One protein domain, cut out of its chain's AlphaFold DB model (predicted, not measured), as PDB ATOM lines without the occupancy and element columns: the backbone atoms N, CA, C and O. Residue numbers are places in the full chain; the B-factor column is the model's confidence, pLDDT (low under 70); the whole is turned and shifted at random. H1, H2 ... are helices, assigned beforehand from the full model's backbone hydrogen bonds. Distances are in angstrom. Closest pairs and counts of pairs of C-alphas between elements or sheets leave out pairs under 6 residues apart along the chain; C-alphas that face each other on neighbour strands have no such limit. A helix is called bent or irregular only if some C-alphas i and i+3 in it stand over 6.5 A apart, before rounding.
ATOM      1  N   GLY A   5     248.489 187.089 194.991       55.22
ATOM      2  CA  GLY A   5     248.605 186.239 193.793       55.22
ATOM      3  C   GLY A   5     247.599 185.081 193.747       55.22
ATOM      4  O   GLY A   5     246.981 184.851 192.717       55.22
ATOM      5  N   ASP A   6     247.313 184.460 194.892       61.22
ATOM      6  CA  ASP A   6     246.468 183.259 195.002       61.22
ATOM      7  C   ASP A   6     244.989 183.543 194.651       61.22
ATOM      8  O   ASP A   6     244.253 182.693 194.152       61.22
ATOM      9  N   TYR A   7     244.541 184.790 194.854       71.75
ATOM     10  CA  TYR A   7     243.188 185.218 194.488       71.75
ATOM     11  C   TYR A   7     243.017 185.380 192.972       71.75
ATOM     12  O   TYR A   7     242.045 184.875 192.409       71.75
ATOM     13  N   ASN A   8     243.959 186.054 192.305       76.94
ATOM     14  CA  ASN A   8     243.897 186.245 190.853       76.94
ATOM     15  C   ASN A   8     244.012 184.910 190.113       76.94
ATOM     16  O   ASN A   8     243.276 184.683 189.150       76.94
ATOM     17  N   ASP A   9     244.869 184.011 190.594       75.50
ATOM     18  CA  ASP A   9     245.029 182.670 190.033       75.50
ATOM     19  C   ASP A   9     243.727 181.866 190.164       75.50
ATOM     20  O   ASP A   9     243.244 181.284 189.190       75.50
ATOM     21  N   ARG A  10     243.059 181.944 191.322       76.75
ATOM     22  CA  ARG A  10     241.759 181.295 191.542       76.75
ATOM     23  C   ARG A  10     240.649 181.841 190.642       76.75
ATOM     24  O   ARG A  10     239.868 181.062 190.093       76.75
ATOM     25  N   VAL A  11     240.546 183.161 190.491       81.38
ATOM     26  CA  VAL A  11     239.536 183.788 189.617       81.38
ATOM     27  C   VAL A  11     239.767 183.388 188.158       81.38
ATOM     28  O   VAL A  11     238.818 183.029 187.454       81.38
ATOM     29  N   ASN A  12     241.026 183.374 187.715       82.56
ATOM     30  CA  ASN A  12     241.396 182.939 186.370       82.56
ATOM     31  C   ASN A  12     241.080 181.461 186.126       82.56
ATOM     32  O   ASN A  12     240.480 181.141 185.096       82.56
ATOM     33  N   TYR A  13     241.395 180.587 187.081       81.94
ATOM     34  CA  TYR A  13     241.046 179.169 187.021       81.94
ATOM     35  C   TYR A  13     239.532 178.967 186.869       81.94
ATOM     36  O   TYR A  13     239.079 178.244 185.982       81.94
ATOM     37  N   ILE A  14     238.717 179.650 187.685       81.81
ATOM     38  CA  ILE A  14     237.247 179.551 187.620       81.81
ATOM     39  C   ILE A  14     236.731 180.020 186.256       81.81
ATOM     40  O   ILE A  14     235.877 179.364 185.650       81.81
ATOM     41  N   ARG A  15     237.264 181.138 185.748       86.69
ATOM     42  CA  ARG A  15     236.914 181.667 184.427       86.69
ATOM     43  C   ARG A  15     237.221 180.652 183.323       86.69
ATOM     44  O   ARG A  15     236.344 180.371 182.504       86.69
ATOM     45  N   ARG A  16     238.423 180.071 183.326       85.50
ATOM     46  CA  ARG A  16     238.850 179.040 182.366       85.50
ATOM     47  C   ARG A  16     237.996 177.782 182.468       85.50
ATOM     48  O   ARG A  16     237.499 177.297 181.459       85.50
ATOM     49  N   LEU A  17     237.705 177.307 183.678       84.81
ATOM     50  CA  LEU A  17     236.836 176.150 183.897       84.81
ATOM     51  C   LEU A  17     235.423 176.367 183.331       84.81
ATOM     52  O   LEU A  17     234.862 175.466 182.701       84.81
ATOM     53  N   ARG A  18     234.843 177.560 183.521       85.19
ATOM     54  CA  ARG A  18     233.541 177.927 182.936       85.19
ATOM     55  C   ARG A  18     233.589 177.915 181.408       85.19
ATOM     56  O   ARG A  18     232.700 177.342 180.778       85.19
ATOM     57  N   GLN A  19     234.624 178.506 180.814       87.94
ATOM     58  CA  GLN A  19     234.816 178.511 179.361       87.94
ATOM     59  C   GLN A  19     234.993 177.089 178.815       87.94
ATOM     60  O   GLN A  19     234.317 176.723 177.853       87.94
ATOM     61  N   LEU A  20     235.796 176.256 179.486       87.25
ATOM     62  CA  LEU A  20     236.001 174.859 179.111       87.25
ATOM     63  C   LEU A  20     234.679 174.093 179.051       87.25
ATOM     64  O   LEU A  20     234.381 173.420 178.069       87.25
ATOM     65  N   LYS A  21     233.866 174.204 180.109       85.50
ATOM     66  CA  LYS A  21     232.588 173.490 180.217       85.50
ATOM     67  C   LYS A  21     231.633 173.850 179.083       85.50
ATOM     68  O   LYS A  21     230.913 172.963 178.624       85.50
ATOM     69  N   LYS A  22     231.630 175.117 178.652       86.94
ATOM     70  CA  LYS A  22     230.834 175.593 177.512       86.94
ATOM     71  C   LYS A  22     231.361 175.015 176.198       86.94
ATOM     72  O   LYS A  22     230.587 174.399 175.473       86.94
ATOM     73  N   LYS A  23     232.669 175.132 175.938       86.50
ATOM     74  CA  LYS A  23     233.307 174.633 174.705       86.50
ATOM     75  C   LYS A  23     233.235 173.109 174.553       86.50
ATOM     76  O   LYS A  23     233.133 172.613 173.441       86.50
ATOM     77  N   LEU A  24     233.228 172.363 175.659       86.38
ATOM     78  CA  LEU A  24     233.122 170.900 175.647       86.38
ATOM     79  C   LEU A  24     231.688 170.370 175.553       86.38
ATOM     80  O   LEU A  24     231.518 169.170 175.367       86.38
ATOM     81  N   LYS A  25     230.658 171.221 175.680       86.69
ATOM     82  CA  LYS A  25     229.245 170.809 175.599       86.69
ATOM     83  C   LYS A  25     228.916 169.956 174.356       86.69
ATOM     84  O   LYS A  25     228.301 168.914 174.562       86.69
ATOM     85  N   PRO A  26     229.327 170.317 173.121       86.69
ATOM     86  CA  PRO A  26     229.022 169.516 171.930       86.69
ATOM     87  C   PRO A  26     229.783 168.184 171.862       86.69
ATOM     88  O   PRO A  26     229.391 167.300 171.114       86.69
ATOM     89  N   TYR A  27     230.842 168.019 172.657       84.56
ATOM     90  CA  TYR A  27     231.670 166.812 172.681       84.56
ATOM     91  C   TYR A  27     231.321 165.888 173.846       84.56
ATOM     92  O   TYR A  27     232.109 165.001 174.151       84.56
ATOM     93  N   ARG A  28     230.211 166.115 174.566       83.06
ATOM     94  CA  ARG A  28     229.801 165.268 175.696       83.06
ATOM     95  C   ARG A  28     229.068 164.032 175.196       83.06
ATOM     96  O   ARG A  28     227.875 164.085 174.918       83.06
ATOM     97  N   ASP A  29     229.768 162.910 175.186       84.50
ATOM     98  CA  ASP A  29     229.210 161.598 174.880       84.50
ATOM     99  C   ASP A  29     229.813 160.529 175.796       84.50
ATOM    100  O   ASP A  29     230.674 160.798 176.637       84.50
ATOM    101  N   LYS A  30     229.360 159.287 175.620       82.88
ATOM    102  CA  LYS A  30     229.759 158.132 176.430       82.88
ATOM    103  C   LYS A  30     231.278 157.901 176.486       82.88
ATOM    104  O   LYS A  30     231.757 157.363 177.477       82.88
ATOM    105  N   HIS A  31     232.030 158.272 175.453       79.62
ATOM    106  CA  HIS A  31     233.466 158.008 175.334       79.62
ATOM    107  C   HIS A  31     234.342 159.150 175.849       79.62
ATOM    108  O   HIS A  31     235.499 158.924 176.196       79.62
ATOM    109  N   THR A  32     233.816 160.371 175.897       82.75
ATOM    110  CA  THR A  32     234.561 161.570 176.308       82.75
ATOM    111  C   THR A  32     234.211 162.032 177.721       82.75
ATOM    112  O   THR A  32     235.010 162.738 178.336       82.75
ATOM    113  N   MET A  33     233.054 161.628 178.264       85.62
ATOM    114  CA  MET A  33     232.539 162.097 179.558       85.62
ATOM    115  C   MET A  33     233.549 161.911 180.698       85.62
ATOM    116  O   MET A  33     233.794 162.836 181.476       85.62
ATOM    117  N   ASP A  34     234.199 160.749 180.754       84.50
ATOM    118  CA  ASP A  34     235.199 160.445 181.777       84.50
ATOM    119  C   ASP A  34     236.429 161.345 181.653       84.50
ATOM    120  O   ASP A  34     236.921 161.871 182.655       84.50
ATOM    121  N   TYR A  35     236.880 161.615 180.425       84.94
ATOM    122  CA  TYR A  35     237.999 162.521 180.186       84.94
ATOM    123  C   TYR A  35     237.670 163.949 180.618       84.94
ATOM    124  O   TYR A  35     238.443 164.584 181.338       84.94
ATOM    125  N   ILE A  36     236.484 164.432 180.243       86.88
ATOM    126  CA  ILE A  36     235.987 165.759 180.615       86.88
ATOM    127  C   ILE A  36     235.887 165.877 182.142       86.88
ATOM    128  O   ILE A  36     236.292 166.890 182.716       86.88
ATOM    129  N   ASN A  37     235.402 164.840 182.827       83.06
ATOM    130  CA  ASN A  37     235.309 164.815 184.286       83.06
ATOM    131  C   ASN A  37     236.670 164.878 184.975       83.06
ATOM    132  O   ASN A  37     236.822 165.607 185.956       83.06
ATOM    133  N   VAL A  38     237.653 164.120 184.485       82.81
ATOM    134  CA  VAL A  38     239.010 164.134 185.041       82.81
ATOM    135  C   VAL A  38     239.640 165.513 184.866       82.81
ATOM    136  O   VAL A  38     240.179 166.066 185.822       82.81
ATOM    137  N   ILE A  39     239.513 166.102 183.677       84.38
ATOM    138  CA  ILE A  39     240.078 167.417 183.366       84.38
ATOM    139  C   ILE A  39     239.413 168.514 184.205       84.38
ATOM    140  O   ILE A  39     240.102 169.304 184.842       84.38
ATOM    141  N   THR A  40     238.080 168.547 184.264       82.56
ATOM    142  CA  THR A  40     237.334 169.599 184.985       82.56
ATOM    143  C   THR A  40     237.482 169.536 186.506       82.56
ATOM    144  O   THR A  40     237.239 170.537 187.180       82.56
ATOM    145  N   LYS A  41     237.874 168.381 187.057       81.12
ATOM    146  CA  LYS A  41     238.169 168.200 188.489       81.12
ATOM    147  C   LYS A  41     239.657 168.367 188.818       81.12
ATOM    148  O   LYS A  41     240.012 168.335 189.999       81.12
ATOM    149  N   SER A  42     240.502 168.539 187.800       77.31
ATOM    150  CA  SER A  42     241.948 168.660 187.939       77.31
ATOM    151  C   SER A  42     242.376 170.056 188.350       77.31
ATOM    152  O   SER A  42     242.109 171.029 187.655       77.31
ATOM    153  N   SER A  43     243.168 170.135 189.421       73.44
ATOM    154  CA  SER A  43     243.888 171.359 189.782       73.44
ATOM    155  C   SER A  43     244.937 171.762 188.737       73.44
ATOM    156  O   SER A  43     245.437 172.876 188.787       73.44
ATOM    157  N   LYS A  44     245.283 170.864 187.802       77.94
ATOM    158  CA  LYS A  44     246.242 171.104 186.710       77.94
ATOM    159  C   LYS A  44     245.585 171.603 185.423       77.94
ATOM    160  O   LYS A  44     246.198 171.553 184.362       77.94
ATOM    161  N   LEU A  45     244.327 172.045 185.478       78.50
ATOM    162  CA  LEU A  45     243.643 172.562 184.292       78.50
ATOM    163  C   LEU A  45     244.426 173.709 183.635       78.50
ATOM    164  O   LEU A  45     244.535 173.742 182.413       78.50
ATOM    165  N   ASP A  46     244.998 174.614 184.431       79.38
ATOM    166  CA  ASP A  46     245.737 175.766 183.907       79.38
ATOM    167  C   ASP A  46     246.980 175.370 183.100       79.38
ATOM    168  O   ASP A  46     247.266 176.006 182.091       79.38
ATOM    169  N   GLU A  47     247.659 174.278 183.471       84.12
ATOM    170  CA  GLU A  47     248.829 173.743 182.750       84.12
ATOM    171  C   GLU A  47     248.473 173.195 181.359       84.12
ATOM    172  O   GLU A  47     249.345 172.990 180.514       84.12
ATOM    173  N   HIS A  48     247.195 172.896 181.119       85.50
ATOM    174  CA  HIS A  48     246.717 172.275 179.883       85.50
ATOM    175  C   HIS A  48     245.679 173.129 179.151       85.50
ATOM    176  O   HIS A  48     245.160 172.708 178.116       85.50
ATOM    177  N   TRP A  49     245.389 174.328 179.668       86.62
ATOM    178  CA  TRP A  49     244.359 175.215 179.143       86.62
ATOM    179  C   TRP A  49     244.613 175.581 177.684       86.62
ATOM    180  O   TRP A  49     243.724 175.383 176.873       86.62
ATOM    181  N   GLU A  50     245.814 176.046 177.333       87.31
ATOM    182  CA  GLU A  50     246.125 176.474 175.958       87.31
ATOM    183  C   GLU A  50     245.972 175.332 174.951       87.31
ATOM    184  O   GLU A  50     245.376 175.505 173.894       87.31
ATOM    185  N   THR A  51     246.429 174.127 175.304       87.94
ATOM    186  CA  THR A  51     246.261 172.948 174.444       87.94
ATOM    187  C   THR A  51     244.785 172.621 174.220       87.94
ATOM    188  O   THR A  51     244.387 172.323 173.096       87.94
ATOM    189  N   LEU A  52     243.969 172.683 175.277       88.69
ATOM    190  CA  LEU A  52     242.527 172.463 175.175       88.69
ATOM    191  C   LEU A  52     241.844 173.582 174.381       88.69
ATOM    192  O   LEU A  52     240.970 173.307 173.567       88.69
ATOM    193  N   ASP A  53     242.237 174.831 174.610       88.81
ATOM    194  CA  ASP A  53     241.616 176.003 174.003       88.81
ATOM    195  C   ASP A  53     241.869 176.063 172.495       88.81
ATOM    196  O   ASP A  53     240.922 176.292 171.740       88.81
ATOM    197  N   ASN A  54     243.094 175.763 172.053       87.12
ATOM    198  CA  ASN A  54     243.453 175.703 170.633       87.12
ATOM    199  C   ASN A  54     242.613 174.647 169.906       87.12
ATOM    200  O   ASN A  54     241.929 174.947 168.926       87.12
ATOM    201  N   VAL A  55     242.566 173.428 170.457       88.38
ATOM    202  CA  VAL A  55     241.822 172.318 169.847       88.38
ATOM    203  C   VAL A  55     240.313 172.590 169.799       88.38
ATOM    204  O   VAL A  55     239.634 172.175 168.865       88.38
ATOM    205  N   LEU A  56     239.774 173.337 170.766       85.50
ATOM    206  CA  LEU A  56     238.351 173.683 170.822       85.50
ATOM    207  C   LEU A  56     237.973 174.941 170.021       85.50
ATOM    208  O   LEU A  56     236.786 175.252 169.935       85.50
ATOM    209  N   THR A  57     238.942 175.679 169.472       82.69
ATOM    210  CA  THR A  57     238.692 176.953 168.768       82.69
ATOM    211  C   THR A  57     239.021 176.877 167.277       82.69
ATOM    212  O   THR A  57     238.349 177.515 166.474       82.69
ATOM    213  N   GLU A  58     239.999 176.064 166.879       79.38
ATOM    214  CA  GLU A  58     240.528 176.020 165.505       79.38
ATOM    215  C   GLU A  58     239.737 175.111 164.535       79.38
ATOM    216  O   GLU A  58     240.238 174.745 163.477       79.38
ATOM    217  N   GLY A  59     238.492 174.741 164.855       71.06
ATOM    218  CA  GLY A  59     237.653 173.942 163.945       71.06
ATOM    219  C   GLY A  59     238.130 172.496 163.747       71.06
ATOM    220  O   GLY A  59     237.847 171.890 162.715       71.06
ATOM    221  N   HIS A  60     238.849 171.946 164.727       80.44
ATOM    222  CA  HIS A  60     239.328 170.563 164.722       80.44
ATOM    223  C   HIS A  60     238.186 169.543 164.685       80.44
ATOM    224  O   HIS A  60     237.068 169.801 165.148       80.44
ATOM    225  N   THR A  61     238.476 168.348 164.164       87.19
ATOM    226  CA  THR A  61     237.476 167.279 164.101       87.19
ATOM    227  C   THR A  61     237.149 166.740 165.494       87.19
ATOM    228  O   THR A  61     237.909 166.889 166.455       87.19
ATOM    229  N   TYR A  62     236.014 166.052 165.618       86.69
ATOM    230  CA  TYR A  62     235.637 165.388 166.866       86.69
ATOM    231  C   TYR A  62     236.722 164.411 167.367       86.69
ATOM    232  O   TYR A  62     237.008 164.360 168.566       86.69
ATOM    233  N   GLU A  63     237.375 163.670 166.465       87.06
ATOM    234  CA  GLU A  63     238.432 162.724 166.846       87.06
ATOM    235  C   GLU A  63     239.711 163.427 167.317       87.06
ATOM    236  O   GLU A  63     240.365 162.947 168.246       87.06
ATOM    237  N   ASP A  64     240.031 164.601 166.771       87.62
ATOM    238  CA  ASP A  64     241.153 165.418 167.247       87.62
ATOM    239  C   ASP A  64     240.905 165.916 168.674       87.62
ATOM    240  O   ASP A  64     241.772 165.792 169.547       87.62
ATOM    241  N   VAL A  65     239.685 166.393 168.950       86.56
ATOM    242  CA  VAL A  65     239.261 166.818 170.291       86.56
ATOM    243  C   VAL A  65     239.333 165.648 171.268       86.56
ATOM    244  O   VAL A  65     239.933 165.761 172.339       86.56
ATOM    245  N   LYS A  66     238.799 164.485 170.894       88.31
ATOM    246  CA  LYS A  66     238.839 163.268 171.715       88.31
ATOM    247  C   LYS A  66     240.266 162.790 171.989       88.31
ATOM    248  O   LYS A  66     240.592 162.451 173.131       88.31
ATOM    249  N   LYS A  67     241.145 162.809 170.983       89.75
ATOM    250  CA  LYS A  67     242.572 162.482 171.129       89.75
ATOM    251  C   LYS A  67     243.277 163.469 172.057       89.75
ATOM    252  O   LYS A  67     244.048 163.047 172.921       89.75
ATOM    253  N   CYS A  68     242.983 164.761 171.928       89.88
ATOM    254  CA  CYS A  68     243.501 165.797 172.815       89.88
ATOM    255  C   CYS A  68     243.062 165.563 174.265       89.88
ATOM    256  O   CYS A  68     243.910 165.506 175.156       89.88
ATOM    257  N   LEU A  69     241.766 165.341 174.506       88.69
ATOM    258  CA  LEU A  69     241.228 165.051 175.838       88.69
ATOM    259  C   LEU A  69     241.921 163.841 176.472       88.69
ATOM    260  O   LEU A  69     242.395 163.930 177.602       88.69
ATOM    261  N   LYS A  70     242.061 162.739 175.727       88.75
ATOM    262  CA  LYS A  70     242.768 161.540 176.197       88.75
ATOM    263  C   LYS A  70     244.227 161.835 176.560       88.75
ATOM    264  O   LYS A  70     244.701 161.400 177.607       88.75
ATOM    265  N   ASN A  71     244.938 162.598 175.729       87.62
ATOM    266  CA  ASN A  71     246.327 162.976 175.993       87.62
ATOM    267  C   ASN A  71     246.463 163.849 177.246       87.62
ATOM    268  O   ASN A  71     247.372 163.632 178.045       87.62
ATOM    269  N   VAL A  72     245.562 164.817 177.435       87.00
ATOM    270  CA  VAL A  72     245.540 165.673 178.629       87.00
ATOM    271  C   VAL A  72     245.236 164.843 179.875       87.00
ATOM    272  O   VAL A  72     245.927 164.977 180.881       87.00
ATOM    273  N   VAL A  73     244.269 163.926 179.805       84.81
ATOM    274  CA  VAL A  73     243.972 162.996 180.903       84.81
ATOM    275  C   VAL A  73     245.194 162.167 181.261       84.81
ATOM    276  O   VAL A  73     245.557 162.144 182.428       84.81
ATOM    277  N   ASN A  74     245.885 161.582 180.281       83.00
ATOM    278  CA  ASN A  74     247.100 160.801 180.526       83.00
ATOM    279  C   ASN A  74     248.207 161.619 181.211       83.00
ATOM    280  O   ASN A  74     248.961 161.077 182.013       83.00
ATOM    281  N   LYS A  75     248.307 162.926 180.930       83.00
ATOM    282  CA  LYS A  75     249.244 163.828 181.625       83.00
ATOM    283  C   LYS A  75     248.803 164.142 183.059       83.00
ATOM    284  O   LYS A  75     249.644 164.302 183.943       83.00
ATOM    285  N   ILE A  76     247.493 164.212 183.304       79.25
ATOM    286  CA  ILE A  76     246.910 164.415 184.638       79.25
ATOM    287  C   ILE A  76     247.018 163.135 185.490       79.25
ATOM    288  O   ILE A  76     247.272 163.214 186.694       79.25
ATOM    289  N   THR A  77     246.836 161.961 184.882       72.19
ATOM    290  CA  THR A  77     246.848 160.647 185.535       72.19
ATOM    291  C   THR A  77     248.171 159.931 185.274       72.19
ATOM    292  O   THR A  77     248.332 159.248 184.264       72.19
TER     293      THR A  77
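This is residues 5 to 77 of the 189 residues of an uncharacterized protein of Schizaphis graminum (UniProt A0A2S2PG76). Four helices make a compact body of two layers, H1 with the shorter H2 in one and the hairpin of H3 and H4 in the other; H1 packs on H3, and H2 crosses H4. H1, the longest helix, begins at one tip of the longest axis. The printed part has 73 residues with four named helices in the order H1, H2, H3, H4 and no named strand, and its class is all helix. It is compact, with a radius of gyration of the C-alphas of 11.9 A and spans of 37 by 25 by 17 A.

H1, residues 5 to 23, and H2, residues 33 to 40, form a helical hairpin; they only just touch, with 3 pairs of C-alphas within 8 A, the closest those of Leu 17 and Thr 40 at 6.7 A. H1 does so with residues 17 to 21 alone, at a shallow tilt of 22 degrees, opposite ways. H3, residues 45 to 57, touches H1, the closest C-alphas being those of Lys 23 and Leu 56 at 6.4 A; they run the same way at a shallow tilt of 33 degrees, only just short of steep. H4, residues 62 to 76, forms a helical hairpin with H3, opposite ways at a shallow tilt of 7 degrees; their closest C-alphas, those of Val 55 and Val 65, are 6.1 A apart. H2 touches H4 at a steep tilt of 53 degrees, the same way, closest at the C-alphas of Tyr 35 and Leu 69, 6.0 A. H1 and H4 are apart. The helix packing is mostly aligned, 3 of 4 touching pairs being at a shallow tilt. In H1, H2 and H4 every O i to N i+4 pair is within hydrogen-bond range; in H3, 7 of 9 are.

H1 runs 27.1 A from C-alpha 5 at (248.605, 186.239, 193.793), H2 10.4 A and H3 16.9 A. H3 is irregular: C-alphas 47 and 50 are 7.8 A apart. H4 runs 21.1 A to C-alpha 76 at (246.910, 164.415, 184.638).

The two C-alphas farthest apart, those of Gly 5 and Lys 30, are 38.0 A apart. The printed part has no cut, and no link is long. The mean pLDDT of the printed part is 83.0, with residues 5 to 6 under 70.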